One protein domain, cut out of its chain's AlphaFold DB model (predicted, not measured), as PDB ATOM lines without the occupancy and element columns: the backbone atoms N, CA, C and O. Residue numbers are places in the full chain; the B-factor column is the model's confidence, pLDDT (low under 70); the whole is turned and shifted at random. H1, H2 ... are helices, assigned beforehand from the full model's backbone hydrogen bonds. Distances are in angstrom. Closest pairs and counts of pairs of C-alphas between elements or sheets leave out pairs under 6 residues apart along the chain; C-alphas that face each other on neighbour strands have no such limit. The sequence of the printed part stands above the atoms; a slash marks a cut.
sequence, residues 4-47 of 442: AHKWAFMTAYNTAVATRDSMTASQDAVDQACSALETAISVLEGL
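What this domain is: This is residues 4 to 47 of the 442 residues of an uncharacterized protein of [Clostridium] methylpentosum DSM 5476 (UniProt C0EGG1). Two helices of similar length, H2 and H1, lie side by side and run opposite ways as a long helical hairpin, well formed, with the loop of residues 21 to 26 joining them at one end. The outline is a rod, with C-alpha spans of 35 by 15 by 10 A. The printed part has 44 residues with two named helices, H1 then H2, and no named strand: the class is all helix. It is only just compact, close to loose, with a radius of gyration of the C-alphas of 10.8 A.

How they stand to each other: H2, residues 27 to 45, is the longest helix. It touches H1, residues 4 to 20, with the closest C-alphas, those of Ala 16 and Ala 33, 4.9 A apart. Their lines stand at a shallow tilt of 27 degrees, opposite ways. In H1 and H2 every O i to N i+4 pair is within hydrogen-bond range.

Where its parts are: H2 is 26.6 A long, from C-alpha 27 at (10.338, -0.419, 1.399) to C-alpha 45 at (8.258, 26.025, 2.937). H1 is 24.2 A long and begins with C-alpha 4 at (11.400, 23.482, 17.007).

The domain as a whole: The C-alphas farthest apart, those of Thr 24 and Leu 47, are 35.5 A apart. The printed part has no cut, and the link from H1 to H2 is short. Mean pLDDT of the printed part is 78.8; residues 4 to 6, 42 and 44 to 47 are under 70.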
ATOM      1  N   ALA A   4      12.204  24.696  17.124       64.50
ATOM      2  CA  ALA A   4      11.400  23.482  17.007       64.50
ATOM      3  C   ALA A   4      11.303  22.958  15.562       64.50
ATOM      4  O   ALA A   4      11.439  21.759  15.326       64.50
ATOM      5  N   HIS A   5      11.155  23.848  14.577       69.94
ATOM      6  CA  HIS A   5      11.001  23.470  13.167       69.94
ATOM      7  C   HIS A   5      12.330  23.024  12.546       69.94
ATOM      8  O   HIS A   5      12.381  22.031  11.820       69.94
ATOM      9  N   LYS A   6      13.435  23.694  12.907       68.50
ATOM     10  CA  LYS A   6      14.794  23.255  12.543       68.50
ATOM     11  C   LYS A   6      15.106  21.875  13.118       68.50
ATOM     12  O   LYS A   6      15.687  21.039  12.431       68.50
ATOM     13  N   TRP A   7      14.708  21.632  14.367       73.94
ATOM     14  CA  TRP A   7      14.899  20.341  15.019       73.94
ATOM     15  C   TRP A   7      14.061  19.235  14.365       73.94
ATOM     16  O   TRP A   7      14.589  18.153  14.112       73.94
ATOM     17  N   ALA A   8      12.801  19.515  14.010       76.50
ATOM     18  CA  ALA A   8      11.926  18.568  13.319       76.50
ATOM     19  C   ALA A   8      12.478  18.176  11.936       76.50
ATOM     20  O   ALA A   8      12.572  16.987  11.634       76.50
ATOM     21  N   PHE A   9      12.938  19.148  11.139       81.94
ATOM     22  CA  PHE A   9      13.564  18.869   9.844       81.94
ATOM     23  C   PHE A   9      14.875  18.097   9.978       81.94
ATOM     24  O   PHE A   9      15.063  17.099   9.290       81.94
ATOM     25  N   MET A  10      15.762  18.489  10.898       76.81
ATOM     26  CA  MET A  10      17.008  17.750  11.129       76.81
ATOM     27  C   MET A  10      16.753  16.323  11.616       76.81
ATOM     28  O   MET A  10      17.480  15.407  11.244       76.81
ATOM     29  N   THR A  11      15.711  16.115  12.418       81.50
ATOM     30  CA  THR A  11      15.309  14.778  12.869       81.50
ATOM     31  C   THR A  11      14.802  13.936  11.701       81.50
ATOM     32  O   THR A  11      15.248  12.799  11.538       81.50
ATOM     33  N   ALA A  12      13.941  14.497  10.846       83.44
ATOM     34  CA  ALA A  12      13.462  13.826   9.639       83.44
ATOM     35  C   ALA A  12      14.608  13.527   8.654       83.44
ATOM     36  O   ALA A  12      14.711  12.409   8.154       83.44
ATOM     37  N   TYR A  13      15.528  14.476   8.456       82.44
ATOM     38  CA  TYR A  13      16.720  14.327   7.618       82.44
ATOM     39  C   TYR A  13      17.646  13.225   8.120       82.44
ATOM     40  O   TYR A  13      18.005  12.323   7.366       82.44
ATOM     41  N   ASN A  14      17.985  13.238   9.409       84.00
ATOM     42  CA  ASN A  14      18.841  12.212  10.000       84.00
ATOM     43  C   ASN A  14      18.186  10.825   9.947       84.00
ATOM     44  O   ASN A  14      18.874   9.835   9.708       84.00
ATOM     45  N   THR A  15      16.863  10.753  10.115       84.19
ATOM     46  CA  THR A  15      16.105   9.503   9.980       84.19
ATOM     47  C   THR A  15      16.135   8.992   8.539       84.19
ATOM     48  O   THR A  15      16.427   7.820   8.319       84.19
ATOM     49  N   ALA A  16      15.933   9.860   7.545       84.81
ATOM     50  CA  ALA A  16      16.033   9.497   6.131       84.81
ATOM     51  C   ALA A  16      17.443   9.032   5.733       84.81
ATOM     52  O   ALA A  16      17.585   8.036   5.023       84.81
ATOM     53  N   VAL A  17      18.491   9.694   6.238       84.25
ATOM     54  CA  VAL A  17      19.889   9.284   6.027       84.25
ATOM     55  C   VAL A  17      20.160   7.907   6.640       84.25
ATOM     56  O   VAL A  17      20.716   7.041   5.966       84.25
ATOM     57  N   ALA A  18      19.720   7.668   7.878       84.69
ATOM     58  CA  ALA A  18      19.897   6.378   8.543       84.69
ATOM     59  C   ALA A  18      19.151   5.237   7.824       84.69
ATOM     60  O   ALA A  18      19.688   4.135   7.703       84.69
ATOM     61  N   THR A  19      17.946   5.498   7.306       84.06
ATOM     62  CA  THR A  19      17.181   4.519   6.521       84.06
ATOM     63  C   THR A  19      17.842   4.229   5.171       84.06
ATOM     64  O   THR A  19      17.919   3.066   4.780       84.06
ATOM     65  N   ARG A  20      18.374   5.250   4.485       83.12
ATOM     66  CA  ARG A  20      19.117   5.097   3.221       83.12
ATOM     67  C   ARG A  20      20.365   4.224   3.384       83.12
ATOM     68  O   ARG A  20      20.665   3.420   2.508       83.12
ATOM     69  N   ASP A  21      21.091   4.389   4.488       86.44
ATOM     70  CA  ASP A  21      22.377   3.716   4.715       86.44
ATOM     71  C   ASP A  21      22.225   2.277   5.260       86.44
ATOM     72  O   ASP A  21      23.213   1.562   5.442       86.44
ATOM     73  N   SER A  22      20.993   1.817   5.499       80.56
ATOM     74  CA  SER A  22      20.696   0.470   5.995       80.56
ATOM     75  C   SER A  22      20.576  -0.562   4.863       80.56
ATOM     76  O   SER A  22      19.717  -0.452   3.992       80.56
ATOM     77  N   MET A  23      21.376  -1.640   4.913       74.50
ATOM     78  CA  MET A  23      21.344  -2.733   3.916       74.50
ATOM     79  C   MET A  23      20.128  -3.671   4.039       74.50
ATOM     80  O   MET A  23      19.964  -4.573   3.218       74.50
ATOM     81  N   THR A  24      19.302  -3.505   5.075       76.94
ATOM     82  CA  THR A  24      18.147  -4.370   5.378       76.94
ATOM     83  C   THR A  24      16.841  -3.593   5.557       76.94
ATOM     84  O   THR A  24      15.849  -4.176   6.001       76.94
ATOM     85  N   ALA A  25      16.818  -2.292   5.246       80.69
ATOM     86  CA  ALA A  25      15.604  -1.488   5.347       80.69
ATOM     87  C   ALA A  25      14.498  -2.027   4.425       80.69
ATOM     88  O   ALA A  25      14.742  -2.385   3.272       80.69
ATOM     89  N   SER A  26      13.271  -2.091   4.945       84.69
ATOM     90  CA  SER A  26      12.091  -2.425   4.150       84.69
ATOM     91  C   SER A  26      11.648  -1.223   3.315       84.69
ATOM     92  O   SER A  26      11.899  -0.076   3.682       84.69
ATOM     93  N   GLN A  27      10.925  -1.482   2.222       83.00
ATOM     94  CA  GLN A  27      10.338  -0.419   1.399       83.00
ATOM     95  C   GLN A  27       9.432   0.511   2.226       83.00
ATOM     96  O   GLN A  27       9.514   1.723   2.094       83.00
ATOM     97  N   ASP A  28       8.658  -0.050   3.159       86.69
ATOM     98  CA  ASP A  28       7.774   0.713   4.050       86.69
ATOM     99  C   ASP A  28       8.541   1.709   4.945       86.69
ATOM    100  O   ASP A  28       8.086   2.826   5.182       86.69
ATOM    101  N   ALA A  29       9.752   1.350   5.393       84.31
ATOM    102  CA  ALA A  29      10.603   2.253   6.169       84.31
ATOM    103  C   ALA A  29      11.181   3.393   5.311       84.31
ATOM    104  O   ALA A  29      11.321   4.517   5.798       84.31
ATOM    105  N   VAL A  30      11.504   3.119   4.041       84.50
ATOM    106  CA  VAL A  30      11.968   4.133   3.077       84.50
ATOM    107  C   VAL A  30      10.845   5.123   2.764       84.50
ATOM    108  O   VAL A  30      11.072   6.330   2.838       84.50
ATOM    109  N   ASP A  31       9.634   4.630   2.501       86.75
ATOM    110  CA  ASP A  31       8.475   5.463   2.165       86.75
ATOM    111  C   ASP A  31       8.069   6.363   3.347       86.75
ATOM    112  O   ASP A  31       7.835   7.561   3.165       86.75
ATOM    113  N   GLN A  32       8.075   5.838   4.580       85.88
ATOM    114  CA  GLN A  32       7.817   6.641   5.784       85.88
ATOM    115  C   GLN A  32       8.883   7.717   6.011       85.88
ATOM    116  O   GLN A  32       8.546   8.849   6.360       85.88
ATOM    117  N   ALA A  33      10.162   7.395   5.803       85.94
ATOM    118  CA  ALA A  33      11.236   8.369   5.966       85.94
ATOM    119  C   ALA A  33      11.187   9.467   4.889       85.94
ATOM    120  O   ALA A  33      11.422  10.633   5.205       85.94
ATOM    121  N   CYS A  34      10.831   9.118   3.647       83.19
ATOM    122  CA  CYS A  34      10.631  10.080   2.564       83.19
ATOM    123  C   CYS A  34       9.431  10.990   2.853       83.19
ATOM    124  O   CYS A  34       9.572  12.207   2.823       83.19
ATOM    125  N   SER A  35       8.293  10.417   3.259       84.62
ATOM    126  CA  SER A  35       7.091  11.178   3.620       84.62
ATOM    127  C   SER A  35       7.325  12.112   4.814       84.62
ATOM    128  O   SER A  35       6.876  13.260   4.807       84.62
ATOM    129  N   ALA A  36       8.071  11.666   5.830       83.31
ATOM    130  CA  ALA A  36       8.435  12.501   6.972       83.31
ATOM    131  C   ALA A  36       9.371  13.651   6.566       83.31
ATOM    132  O   ALA A  36       9.220  14.768   7.065       83.31
ATOM    133  N   LEU A  37      10.311  13.397   5.648       81.31
ATOM    134  CA  LEU A  37      11.192  14.426   5.105       81.31
ATOM    135  C   LEU A  37      10.417  15.430   4.243       81.31
ATOM    136  O   LEU A  37      10.573  16.626   4.445       81.31
ATOM    137  N   GLU A  38       9.540  14.963   3.353       79.19
ATOM    138  CA  GLU A  38       8.651  15.796   2.529       79.19
ATOM    139  C   GLU A  38       7.714  16.646   3.390       79.19
ATOM    140  O   GLU A  38       7.569  17.841   3.152       79.19
ATOM    141  N   THR A  39       7.142  16.067   4.446       80.31
ATOM    142  CA  THR A  39       6.307  16.799   5.406       80.31
ATOM    143  C   THR A  39       7.122  17.873   6.122       80.31
ATOM    144  O   THR A  39       6.674  19.010   6.250       80.31
ATOM    145  N   ALA A  40       8.340  17.549   6.568       76.94
ATOM    146  CA  ALA A  40       9.204  18.521   7.225       76.94
ATOM    147  C   ALA A  40       9.672  19.633   6.268       76.94
ATOM    148  O   ALA A  40       9.731  20.786   6.684       76.94
ATOM    149  N   ILE A  41       9.953  19.316   4.999       73.12
ATOM    150  CA  ILE A  41      10.258  20.297   3.943       73.12
ATOM    151  C   ILE A  41       9.053  21.208   3.709       73.12
ATOM    152  O   ILE A  41       9.199  22.423   3.793       73.12
ATOM    153  N   SER A  42       7.861  20.638   3.526       69.69
ATOM    154  CA  SER A  42       6.621  21.386   3.298       69.69
ATOM    155  C   SER A  42       6.289  22.333   4.461       69.69
ATOM    156  O   SER A  42       5.880  23.472   4.246       69.69
ATOM    157  N   VAL A  43       6.540  21.912   5.706       71.25
ATOM    158  CA  VAL A  43       6.381  22.770   6.891       71.25
ATOM    159  C   VAL A  43       7.396  23.920   6.907       71.25
ATOM    160  O   VAL A  43       7.045  25.024   7.316       71.25
ATOM    161  N   LEU A  44       8.640  23.710   6.459       67.44
ATOM    162  CA  LEU A  44       9.620  24.797   6.332       67.44
ATOM    163  C   LEU A  44       9.272  25.754   5.182       67.44
ATOM    164  O   LEU A  44       9.445  26.962   5.337       67.44
ATOM    165  N   GLU A  45       8.760  25.235   4.067       61.91
ATOM    166  CA  GLU A  45       8.258  26.025   2.937       61.91
ATOM    167  C   GLU A  45       7.017  26.851   3.316       61.91
ATOM    168  O   GLU A  45       6.852  27.958   2.814       61.91
ATOM    169  N   GLY A  46       6.189  26.373   4.252       61.25
ATOM    170  CA  GLY A  46       5.026  27.093   4.785       61.25
ATOM    171  C   GLY A  46       5.331  28.166   5.843       61.25
ATOM    172  O   GLY A  46       4.413  28.850   6.284       61.25
ATOM    173  N   LEU A  47       6.592  28.336   6.263       63.78
ATOM    174  CA  LEU A  47       7.024  29.317   7.280       63.78
ATOM    175  C   LEU A  47       7.569  30.625   6.679       63.78
ATOM    176  O   LEU A  47       8.357  31.324   7.327       63.78
TER     177      LEU A  47